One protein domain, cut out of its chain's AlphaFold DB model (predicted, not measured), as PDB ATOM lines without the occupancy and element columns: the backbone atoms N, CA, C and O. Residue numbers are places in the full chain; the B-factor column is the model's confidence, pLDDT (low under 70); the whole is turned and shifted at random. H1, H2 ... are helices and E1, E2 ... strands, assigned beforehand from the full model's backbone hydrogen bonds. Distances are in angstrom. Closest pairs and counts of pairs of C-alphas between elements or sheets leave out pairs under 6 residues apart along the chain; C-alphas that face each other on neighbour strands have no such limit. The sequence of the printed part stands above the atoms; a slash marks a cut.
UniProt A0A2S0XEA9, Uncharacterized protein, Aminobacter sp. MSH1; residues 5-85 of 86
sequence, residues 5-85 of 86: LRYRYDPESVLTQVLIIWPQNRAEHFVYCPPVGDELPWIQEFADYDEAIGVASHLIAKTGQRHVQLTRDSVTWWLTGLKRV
ATOM      1  N   LEU A   5      55.323  71.973 136.561       90.38
ATOM      2  CA  LEU A   5      54.193  71.824 135.654       90.38
ATOM      3  C   LEU A   5      53.117  70.998 136.352       90.38
ATOM      4  O   LEU A   5      53.376  69.860 136.733       90.38
ATOM      5  N   ARG A   6      51.926  71.568 136.544       91.62
ATOM      6  CA  ARG A   6      50.800  70.895 137.207       91.62
ATOM      7  C   ARG A   6      49.825  70.314 136.191       91.62
ATOM      8  O   ARG A   6      49.640  70.856 135.099       91.62
ATOM      9  N   TYR A   7      49.169  69.229 136.588       91.69
ATOM     10  CA  TYR A   7      48.241  68.488 135.746       91.69
ATOM     11  C   TYR A   7      46.916  68.268 136.479       91.69
ATOM     12  O   TYR A   7      46.882  67.963 137.670       91.69
ATOM     13  N   ARG A   8      45.806  68.399 135.752       92.12
ATOM     14  CA  ARG A   8      44.562  67.712 136.106       92.12
ATOM     15  C   ARG A   8      44.756  66.232 135.817       92.12
ATOM     16  O   ARG A   8      45.512  65.880 134.911       92.12
ATOM     17  N   TYR A   9      44.054  65.387 136.554       92.81
ATOM     18  CA  TYR A   9      44.178  63.950 136.393       92.81
ATOM     19  C   TYR A   9      42.827  63.254 136.361       92.81
ATOM     20  O   TYR A   9      41.859  63.716 136.962       92.81
ATOM     21  N   ASP A  10      42.796  62.151 135.630       92.25
ATOM     22  CA  ASP A  10      41.758  61.139 135.689       92.25
ATOM     23  C   ASP A  10      42.156  60.087 136.743       92.25
ATOM     24  O   ASP A  10      43.176  59.414 136.559       92.25
ATOM     25  N   PRO A  11      41.408  59.950 137.854       87.75
ATOM     26  CA  PRO A  11      41.757  59.038 138.942       87.75
ATOM     27  C   PRO A  11      41.783  57.562 138.525       87.75
ATOM     28  O   PRO A  11      42.456  56.778 139.188       87.75
ATOM     29  N   GLU A  12      41.093  57.174 137.447       89.56
ATOM     30  CA  GLU A  12      41.063  55.779 136.980       89.56
ATOM     31  C   GLU A  12      42.331  55.382 136.209       89.56
ATOM     32  O   GLU A  12      42.678  54.203 136.136       89.56
ATOM     33  N   SER A  13      43.041  56.371 135.660       88.88
ATOM     34  CA  SER A  13      44.126  56.154 134.697       88.88
ATOM     35  C   SER A  13      45.478  56.714 135.150       88.88
ATOM     36  O   SER A  13      46.505  56.398 134.548       88.88
ATOM     37  N   VAL A  14      45.494  57.575 136.172       92.06
ATOM     38  CA  VAL A  14      46.702  58.276 136.620       92.06
ATOM     39  C   VAL A  14      47.715  57.332 137.269       92.06
ATOM     40  O   VAL A  14      47.376  56.459 138.069       92.06
ATOM     41  N   LEU A  15      49.000  57.561 136.993       91.19
ATOM     42  CA  LEU A  15      50.071  56.891 137.721       91.19
ATOM     43  C   LEU A  15      50.108  57.390 139.174       91.19
ATOM     44  O   LEU A  15      50.287  58.581 139.426       91.19
ATOM     45  N   THR A  16      50.003  56.477 140.136       91.06
ATOM     46  CA  THR A  16      49.988  56.782 141.581       91.06
ATOM     47  C   THR A  16      51.359  56.662 142.250       91.06
ATOM     48  O   THR A  16      51.475  56.741 143.471       91.06
ATOM     49  N   GLN A  17      52.417  56.481 141.458       93.19
ATOM     50  CA  GLN A  17      53.783  56.279 141.934       93.19
ATOM     51  C   GLN A  17      54.678  57.453 141.542       93.19
ATOM     52  O   GLN A  17      54.567  57.999 140.447       93.19
ATOM     53  N   VAL A  18      55.598  57.812 142.436       94.44
ATOM     54  CA  VAL A  18      56.688  58.751 142.153       94.44
ATOM     55  C   VAL A  18      57.649  58.097 141.169       94.44
ATOM     56  O   VAL A  18      58.075  56.952 141.374       94.44
ATOM     57  N   LEU A  19      58.009  58.846 140.129       94.38
ATOM     58  CA  LEU A  19      58.821  58.363 139.019       94.38
ATOM     59  C   LEU A  19      59.897  59.390 138.657       94.38
ATOM     60  O   LEU A  19      59.598  60.564 138.450       94.38
ATOM     61  N   ILE A  20      61.141  58.932 138.533       94.00
ATOM     62  CA  ILE A  20      62.209  59.672 137.860       94.00
ATOM     63  C   ILE A  20      62.199  59.283 136.384       94.00
ATOM     64  O   ILE A  20      62.258  58.103 136.037       94.00
ATOM     65  N   ILE A  21      62.156  60.280 135.512       91.75
ATOM     66  CA  ILE A  21      62.225  60.130 134.064       91.75
ATOM     67  C   ILE A  21      63.596  60.637 133.631       91.75
ATOM     68  O   ILE A  21      63.899  61.824 133.751       91.75
ATOM     69  N   TRP A  22      64.427  59.724 133.138       89.94
ATOM     70  CA  TRP A  22      65.782  60.017 132.678       89.94
ATOM     71  C   TRP A  22      66.035  59.368 131.308       89.94
ATOM     72  O   TRP A  22      66.638  58.293 131.226       89.94
ATOM     73  N   PRO A  23      65.544  59.981 130.218       84.00
ATOM     74  CA  PRO A  23      65.699  59.438 128.875       84.00
ATOM     75  C   PRO A  23      67.179  59.414 128.471       84.00
ATOM     76  O   PRO A  23      67.877  60.404 128.660       84.00
ATOM     77  N   GLN A  24      67.653  58.333 127.840       80.06
ATOM     78  CA  GLN A  24      69.072  58.205 127.445       80.06
ATOM     79  C   GLN A  24      69.574  59.319 126.504       80.06
ATOM     80  O   GLN A  24      70.768  59.592 126.459       80.06
ATOM     81  N   ASN A  25      68.665  59.965 125.769       79.62
ATOM     82  CA  ASN A  25      68.982  60.981 124.763       79.62
ATOM     83  C   ASN A  25      68.748  62.420 125.253       79.62
ATOM     84  O   ASN A  25      68.666  63.331 124.428       79.62
ATOM     85  N   ARG A  26      68.573  62.636 126.563       78.31
ATOM     86  CA  ARG A  26      68.381  63.969 127.150       78.31
ATOM     87  C   ARG A  26      69.300  64.181 128.344       78.31
ATOM     88  O   ARG A  26      69.568  63.249 129.097       78.31
ATOM     89  N   ALA A  27      69.778  65.414 128.481       78.19
ATOM     90  CA  ALA A  27      70.557  65.829 129.640       78.19
ATOM     91  C   ALA A  27      69.646  66.123 130.839       78.19
ATOM     92  O   ALA A  27      70.087  66.019 131.977       78.19
ATOM     93  N   GLU A  28      68.382  66.472 130.588       84.06
ATOM     94  CA  GLU A  28      67.442  66.822 131.642       84.06
ATOM     95  C   GLU A  28      66.818  65.588 132.304       84.06
ATOM     96  O   GLU A  28      66.447  64.601 131.653       84.06
ATOM     97  N   HIS A  29      66.638  65.694 133.617       89.50
ATOM     98  CA  HIS A  29      65.933  64.724 134.437       89.50
ATOM     99  C   HIS A  29      64.591  65.306 134.857       89.50
ATOM    100  O   HIS A  29      64.489  66.488 135.178       89.50
ATOM    101  N   PHE A  30      63.558  64.477 134.916       92.00
ATOM    102  CA  PHE A  30      62.258  64.908 135.417       92.00
ATOM    103  C   PHE A  30      61.841  64.048 136.597       92.00
ATOM    104  O   PHE A  30      62.055  62.838 136.604       92.00
ATOM    105  N   VAL A  31      61.205  64.668 137.582       94.12
ATOM    106  CA  VAL A  31      60.513  63.964 138.660       94.12
ATOM    107  C   VAL A  31      59.027  64.185 138.474       94.12
ATOM    108  O   VAL A  31      58.561  65.323 138.444       94.12
ATOM    109  N   TYR A  32      58.296  63.085 138.365       93.88
ATOM    110  CA  TYR A  32      56.849  63.062 138.444       93.88
ATOM    111  C   TYR A  32      56.418  62.786 139.886       93.88
ATOM    112  O   TYR A  32      56.837  61.797 140.496       93.88
ATOM    113  N   CYS A  33      55.560  63.659 140.408       93.75
ATOM    114  CA  CYS A  33      54.832  63.444 141.646       93.75
ATOM    115  C   CYS A  33      53.376  63.083 141.317       93.75
ATOM    116  O   CYS A  33      52.712  63.863 140.623       93.75
ATOM    117  N   PRO A  34      52.863  61.951 141.830       93.62
ATOM    118  CA  PRO A  34      51.458  61.599 141.695       93.62
ATOM    119  C   PRO A  34      50.568  62.557 142.504       93.62
ATOM    120  O   PRO A  34      51.084  63.373 143.275       93.62
ATOM    121  N   PRO A  35      49.235  62.465 142.361       92.81
ATOM    122  CA  PRO A  35      48.321  63.153 143.260       92.81
ATOM    123  C   PRO A  35      48.529  62.654 144.698       92.81
ATOM    124  O   PRO A  35      48.560  61.443 144.931       92.81
ATOM    125  N   VAL A  36      48.675  63.567 145.663       89.88
ATOM    126  CA  VAL A  36      48.886  63.226 147.083       89.88
ATOM    127  C   VAL A  36      48.037  64.141 147.958       89.88
ATOM    128  O   VAL A  36      48.283  65.344 148.031       89.88
ATOM    129  N   GLY A  37      47.045  63.574 148.649       86.75
ATOM    130  CA  GLY A  37      46.069  64.366 149.403       86.75
ATOM    131  C   GLY A  37      45.329  65.338 148.478       86.75
ATOM    132  O   GLY A  37      44.775  64.914 147.468       86.75
ATOM    133  N   ASP A  38      45.379  66.632 148.800       86.50
ATOM    134  CA  ASP A  38      44.786  67.707 147.990       86.50
ATOM    135  C   ASP A  38      45.743  68.271 146.915       86.50
ATOM    136  O   ASP A  38      45.390  69.195 146.177       86.50
ATOM    137  N   GLU A  39      46.974  67.755 146.814       89.62
ATOM    138  CA  GLU A  39      47.957  68.225 145.836       89.62
ATOM    139  C   GLU A  39      47.730  67.570 144.463       89.62
ATOM    140  O   GLU A  39      47.713  66.345 144.327       89.62
ATOM    141  N   LEU A  40      47.585  68.404 143.426       92.31
ATOM    142  CA  LEU A  40      47.536  67.954 142.034       92.31
ATOM    143  C   LEU A  40      48.874  67.330 141.611       92.31
ATOM    144  O   LEU A  40      49.924  67.832 142.019       92.31
ATOM    145  N   PRO A  41      48.862  66.320 140.724       94.12
ATOM    146  CA  PRO A  41      50.087  65.762 140.185       94.12
ATOM    147  C   PRO A  41      50.881  66.823 139.432       94.12
ATOM    148  O   PRO A  41      50.334  67.736 138.793       94.12
ATOM    149  N   TRP A  42      52.196  66.685 139.496       93.81
ATOM    150  CA  TRP A  42      53.104  67.629 138.876       93.81
ATOM    151  C   TRP A  42      54.375  66.971 138.378       93.81
ATOM    152  O   TRP A  42      54.753  65.875 138.788       93.81
ATOM    153  N   ILE A  43      55.046  67.686 137.484       92.88
ATOM    154  CA  ILE A  43      56.357  67.334 136.961       92.88
ATOM    155  C   ILE A  43      57.298  68.494 137.234       92.88
ATOM    156  O   ILE A  43      56.929  69.661 137.073       92.88
ATOM    157  N   GLN A  44      58.515  68.168 137.642       92.94
ATOM    158  CA  GLN A  44      59.582  69.139 137.812       92.94
ATOM    159  C   GLN A  44      60.836  68.662 137.090       92.94
ATOM    160  O   GLN A  44      61.195  67.491 137.177       92.94
ATOM    161  N   GLU A  45      61.478  69.584 136.383       92.50
ATOM    162  CA  GLU A  45      62.746  69.370 135.690       92.50
ATOM    163  C   GLU A  45      63.934  69.671 136.611       92.50
ATOM    164  O   GLU A  45      63.881  70.598 137.430       92.50
ATOM    165  N   PHE A  46      64.997  68.889 136.455       90.94
ATOM    166  CA  PHE A  46      66.257  68.986 137.177       90.94
ATOM    167  C   PHE A  46      67.423  68.840 136.201       90.94
ATOM    168  O   PHE A  46      67.403  67.992 135.307       90.94
ATOM    169  N   ALA A  47      68.452  69.659 136.411       87.38
ATOM    170  CA  ALA A  47      69.703  69.578 135.662       87.38
ATOM    171  C   ALA A  47      70.634  68.478 136.200       87.38
ATOM    172  O   ALA A  47      71.509  68.018 135.477       87.38
ATOM    173  N   ASP A  48      70.442  68.070 137.459       88.62
ATOM    174  CA  ASP A  48      71.261  67.079 138.147       88.62
ATOM    175  C   ASP A  48      70.403  65.887 138.604       88.62
ATOM    176  O   ASP A  48      69.299  66.040 139.143       88.62
ATOM    177  N   TYR A  49      70.916  64.683 138.373       88.25
ATOM    178  CA  TYR A  49      70.279  63.439 138.774       88.25
ATOM    179  C   TYR A  49      70.225  63.262 140.298       88.25
ATOM    180  O   TYR A  49      69.222  62.758 140.812       88.25
ATOM    181  N   ASP A  50      71.255  63.690 141.027       90.69
ATOM    182  CA  ASP A  50      71.299  63.610 142.489       90.69
ATOM    183  C   ASP A  50      70.235  64.523 143.115       90.69
ATOM    184  O   ASP A  50      69.559  64.132 144.073       90.69
ATOM    185  N   GLU A  51      69.989  65.698 142.522       91.69
ATOM    186  CA  GLU A  51      68.875  66.564 142.925       91.69
ATOM    187  C   GLU A  51      67.516  65.895 142.665       91.69
ATOM    188  O   GLU A  51      66.645  65.888 143.545       91.69
ATOM    189  N   ALA A  52      67.340  65.282 141.490       92.19
ATOM    190  CA  ALA A  52      66.118  64.558 141.143       92.19
ATOM    191  C   ALA A  52      65.858  63.377 142.098       92.19
ATOM    192  O   ALA A  52      64.731  63.206 142.580       92.19
ATOM    193  N   ILE A  53      66.893  62.597 142.432       93.75
ATOM    194  CA  ILE A  53      66.826  61.528 143.438       93.75
ATOM    195  C   ILE A  53      66.452  62.081 144.804       93.75
ATOM    196  O   ILE A  53      65.603  61.486 145.473       93.75
ATOM    197  N   GLY A  54      67.071  63.180 145.239       94.19
ATOM    198  CA  GLY A  54      66.800  63.774 146.546       94.19
ATOM    199  C   GLY A  54      65.327  64.149 146.689       94.19
ATOM    200  O   GLY A  54      64.674  63.784 147.672       94.19
ATOM    201  N   VAL A  55      64.768  64.792 145.660       93.62
ATOM    202  CA  VAL A  55      63.343  65.140 145.627       93.62
ATOM    203  C   VAL A  55      62.468  63.889 145.576       93.62
ATOM    204  O   VAL A  55      61.558  63.762 146.394       93.62
ATOM    205  N   ALA A  56      62.742  62.944 144.676       93.69
ATOM    206  CA  ALA A  56      61.943  61.726 144.560       93.69
ATOM    207  C   ALA A  56      61.959  60.889 145.853       93.69
ATOM    208  O   ALA A  56      60.919  60.382 146.268       93.69
ATOM    209  N   SER A  57      63.106  60.810 146.531       93.88
ATOM    210  CA  SER A  57      63.271  60.112 147.814       93.88
ATOM    211  C   SER A  57      62.414  60.740 148.914       93.88
ATOM    212  O   SER A  57      61.760  60.037 149.682       93.88
ATOM    213  N   HIS A  58      62.353  62.073 148.957       92.75
ATOM    214  CA  HIS A  58      61.472  62.782 149.884       92.75
ATOM    215  C   HIS A  58      59.989  62.557 149.567       92.75
ATOM    216  O   HIS A  58      59.166  62.430 150.472       92.75
ATOM    217  N   LEU A  59      59.633  62.487 148.281       92.81
ATOM    218  CA  LEU A  59      58.255  62.250 147.857       92.81
ATOM    219  C   LEU A  59      57.780  60.836 148.188       92.81
ATOM    220  O   LEU A  59      56.676  60.696 148.707       92.81
ATOM    221  N   ILE A  60      58.596  59.799 147.964       94.31
ATOM    222  CA  ILE A  60      58.179  58.422 148.275       94.31
ATOM    223  C   ILE A  60      57.898  58.220 149.769       94.31
ATOM    224  O   ILE A  60      56.984  57.479 150.126       94.31
ATOM    225  N   ALA A  61      58.612  58.942 150.641       90.50
ATOM    226  CA  ALA A  61      58.358  58.933 152.078       90.50
ATOM    227  C   ALA A  61      56.972  59.508 152.421       90.50
ATOM    228  O   ALA A  61      56.336  59.055 153.370       90.50
ATOM    229  N   LYS A  62      56.479  60.468 151.628       87.50
ATOM    230  CA  LYS A  62      55.133  61.041 151.776       87.50
ATOM    231  C   LYS A  62      54.044  60.165 151.166       87.50
ATOM    232  O   LYS A  62      52.950  60.104 151.716       87.50
ATOM    233  N   THR A  63      54.322  59.505 150.043       86.50
ATOM    234  CA  THR A  63      53.339  58.653 149.351       86.50
ATOM    235  C   THR A  63      53.251  57.237 149.920       86.50
ATOM    236  O   THR A  63      52.384  56.468 149.514       86.50
ATOM    237  N   GLY A  64      54.138  56.870 150.851       87.06
ATOM    238  CA  GLY A  64      54.230  55.510 151.390       87.06
ATOM    239  C   GLY A  64      54.862  54.509 150.415       87.06
ATOM    240  O   GLY A  64      54.792  53.297 150.626       87.06
ATOM    241  N   GLN A  65      55.485  54.996 149.342       92.25
ATOM    242  CA  GLN A  65      56.174  54.172 148.360       92.25
ATOM    243  C   GLN A  65      57.527  53.700 148.912       92.25
ATOM    244  O   GLN A  65      58.286  54.461 149.503       92.25
ATOM    245  N   ARG A  66      57.852  52.416 148.708       88.56
ATOM    246  CA  ARG A  66      59.078  51.809 149.264       88.56
ATOM    247  C   ARG A  66      60.353  52.171 148.501       88.56
ATOM    248  O   ARG A  66      61.413  52.268 149.107       88.56
ATOM    249  N   HIS A  67      60.258  52.337 147.184       88.19
ATOM    250  CA  HIS A  67      61.401  52.594 146.309       88.19
ATOM    251  C   HIS A  67      61.021  53.593 145.227       88.19
ATOM    252  O   HIS A  67      59.939  53.479 144.651       88.19
ATOM    253  N   VAL A  68      61.916  54.531 144.919       88.31
ATOM    254  CA  VAL A  68      61.760  55.431 143.772       88.31
ATOM    255  C   VAL A  68      61.793  54.600 142.494       88.31
ATOM    256  O   VAL A  68      62.706  53.796 142.301       88.31
ATOM    257  N   GLN A  69      60.799  54.781 141.625       91.81
ATOM    258  CA  GLN A  69      60.843  54.183 140.297       91.81
ATOM    259  C   GLN A  69      61.626  55.075 139.345       91.81
ATOM    260  O   GLN A  69      61.590  56.300 139.451       91.81
ATOM    261  N   LEU A  70      62.313  54.451 138.395       91.19
ATOM    262  CA  LEU A  70      63.077  55.138 137.369       91.19
ATOM    263  C   LEU A  70      62.732  54.557 136.004       91.19
ATOM    264  O   LEU A  70      62.773  53.342 135.816       91.19
ATOM    265  N   THR A  71      62.441  55.431 135.048       89.69
ATOM    266  CA  THR A  71      62.314  55.072 133.638       89.69
ATOM    267  C   THR A  71      63.394  55.768 132.823       89.69
ATOM    268  O   THR A  71      63.643  56.964 132.986       89.69
ATOM    269  N   ARG A  72      64.035  55.008 131.930       86.25
ATOM    270  CA  ARG A  72      64.927  55.547 130.891       86.25
ATOM    271  C   ARG A  72      64.273  55.632 129.521       86.25
ATOM    272  O   ARG A  72      64.928  55.988 128.542       86.25
ATOM    273  N   ASP A  73      63.002  55.263 129.456       81.06
ATOM    274  CA  ASP A  73      62.247  55.279 128.221       81.06
ATOM    275  C   ASP A  73      61.839  56.714 127.861       81.06
ATOM    276  O   ASP A  73      61.510  57.532 128.723       81.06
ATOM    277  N   SER A  74      61.856  57.008 126.565       72.38
ATOM    278  CA  SER A  74      61.266  58.214 125.987       72.38
ATOM    279  C   SER A  74      59.743  58.123 125.844       72.38
ATOM    280  O   SER A  74      59.093  59.145 125.626       72.38
ATOM    281  N   VAL A  75      59.164  56.921 125.952       73.38
ATOM    282  CA  VAL A  75      57.713  56.715 125.874       73.38
ATOM    283  C   VAL A  75      57.027  57.303 127.110       73.38
ATOM    284  O   VAL A  75      57.304  56.935 128.251       73.38
ATOM    285  N   THR A  76      56.075  58.204 126.881       82.38
ATOM    286  CA  THR A  76      55.352  58.944 127.922       82.38
ATOM    287  C   THR A  76      54.133  58.193 128.464       82.38
ATOM    288  O   THR A  76      53.088  58.796 128.698       82.38
ATOM    289  N   TRP A  77      54.227  56.874 128.656       83.94
ATOM    290  CA  TRP A  77      53.118  56.055 129.180       83.94
ATOM    291  C   TRP A  77      52.616  56.558 130.545       83.94
ATOM    292  O   TRP A  77      51.435  56.447 130.860       83.94
ATOM    293  N   TRP A  78      53.501  57.183 131.319       84.00
ATOM    294  CA  TRP A  78      53.240  57.773 132.630       84.00
ATOM    295  C   TRP A  78      52.433  59.086 132.570       84.00
ATOM    296  O   TRP A  78      51.953  59.543 133.602       84.00
ATOM    297  N   LEU A  79      52.243  59.681 131.381       84.94
ATOM    298  CA  LEU A  79      51.327  60.814 131.170       84.94
ATOM    299  C   LEU A  79      49.866  60.380 130.991       84.94
ATOM    300  O   LEU A  79      48.983  61.232 130.875       84.94
ATOM    301  N   THR A  80      49.590  59.077 130.939       88.12
ATOM    302  CA  THR A  80      48.224  58.565 130.800       88.12
ATOM    303  C   THR A  80      47.338  59.094 131.928       88.12
ATOM    304  O   THR A  80      47.730  59.115 133.092       88.12
ATOM    305  N   GLY A  81      46.152  59.590 131.571       85.56
ATOM    306  CA  GLY A  81      45.237  60.210 132.528       85.56
ATOM    307  C   GLY A  81      45.615  61.630 132.963       85.56
ATOM    308  O   GLY A  81      44.847  62.229 133.708       85.56
ATOM    309  N   LEU A  82      46.729  62.215 132.503       89.25
ATOM    310  CA  LEU A  82      47.123  63.587 132.842       89.25
ATOM    311  C   LEU A  82      46.728  64.587 131.749       89.25
ATOM    312  O   LEU A  82      46.948  64.373 130.557       89.25
ATOM    313  N   LYS A  83      46.187  65.735 132.163       89.25
ATOM    314  CA  LYS A  83      45.901  66.885 131.294       89.25
ATOM    315  C   LYS A  83      46.568  68.123 131.865       89.25
ATOM    316  O   LYS A  83      46.332  68.474 133.019       89.25
ATOM    317  N   ARG A  84      47.413  68.776 131.066       83.94
ATOM    318  CA  ARG A  84      48.139  69.977 131.495       83.94
ATOM    319  C   ARG A  84      47.144  71.051 131.935       83.94
ATOM    320  O   ARG A  84      46.123  71.250 131.280       83.94
ATOM    321  N   VAL A  85      47.433  71.691 133.064       81.69
ATOM    322  CA  VAL A  85      46.723  72.901 133.480       81.69
ATOM    323  C   VAL A  85      47.489  74.071 132.881       81.69
ATOM    324  O   VAL A  85      48.659  74.252 133.221       81.69
TER     325      VAL A  85
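This is residues 5 to 85 of the 86 residues of an uncharacterized protein of Aminobacter sp. MSH1 (UniProt A0A2S0XEA9). A single six-stranded sheet, strongly twisted and curled like part of a barrel, has one helix, H1, lying over one face and running along strand E3. No named helix covers the other face, and residues 72 to 81 lead from one edge strand, E5, to the other, E6. The 81 printed residues hold six named strands and one named helix, in the order E1, E2, E3, E4, H1, E5, E6; the sheet is mixed, in the order E5, E2, E3, E4, E1, E6. The class is mixed, helices and strands, with 39 residues, under half, in named elements. The whole is compact and rounded, with a radius of gyration of the C-alphas of 11.9 A and spans of 30 by 25 by 19 A.

E1, residues 5 to 9, has staggered pairing: residues 5 to 6 pair with E4, residues 42 to 46, and residues 7 to 9 with E6, residues 82 to 84. Both pairs are antiparallel, with N 5 and O 43 at 2.9 A and N 8 and O 83 at 2.8 A. E2, residues 19 to 21, and E3, residues 29 to 33, form a hairpin, with N 21 and O 30 at 2.8 A. E3 and E4 form another, with N 31 and O 44 at 2.9 A. E2, E3 and E4 are a meander, each strand the antiparallel neighbour of the one before; with E1, the antiparallel neighbour of E4, they make a Greek key. H1, residues 49 to 63, is on the sheet at a height of 8.3 A, making two layers, a helix on one face of a sheet. It lies over E3, at 8 degrees to it on the local plane, and only just not over E2, on which 2 of its C-alphas fall. The closest C-alphas of E3 and H1, those of Val 31 and Ala 52, are 6.2 A apart. In H1, 10 of 11 O i to N i+4 pairs are within hydrogen-bond range. E5, residues 69 to 71, is the parallel neighbour of E2, with N 71 and O 20 at 2.9 A. E4, H1 and E5 form a split strand-helix-strand unit, two strands running the same way with E2 and E3 between them, and its crossover is right-handed. E1 and E5 are apart.

E1 begins at C-alpha 5, (54.193, 71.824, 135.654), and is 12.8 A long. E2 measures 6.3 A, and E3 and E4 13.3 A each. H1 runs 20.5 A from C-alpha 49, (70.279, 63.439, 138.774). E5 measures 6.9 A, and E6 6.6 A, ending at C-alpha 84, (48.139, 69.977, 131.495).

The C-alphas farthest apart, those of Asn 25 and Asp 38, are 34.2 A apart. The printed part has no cut, and no link is long. Mean pLDDT of the printed part is 89.1, and no printed residue is under 70.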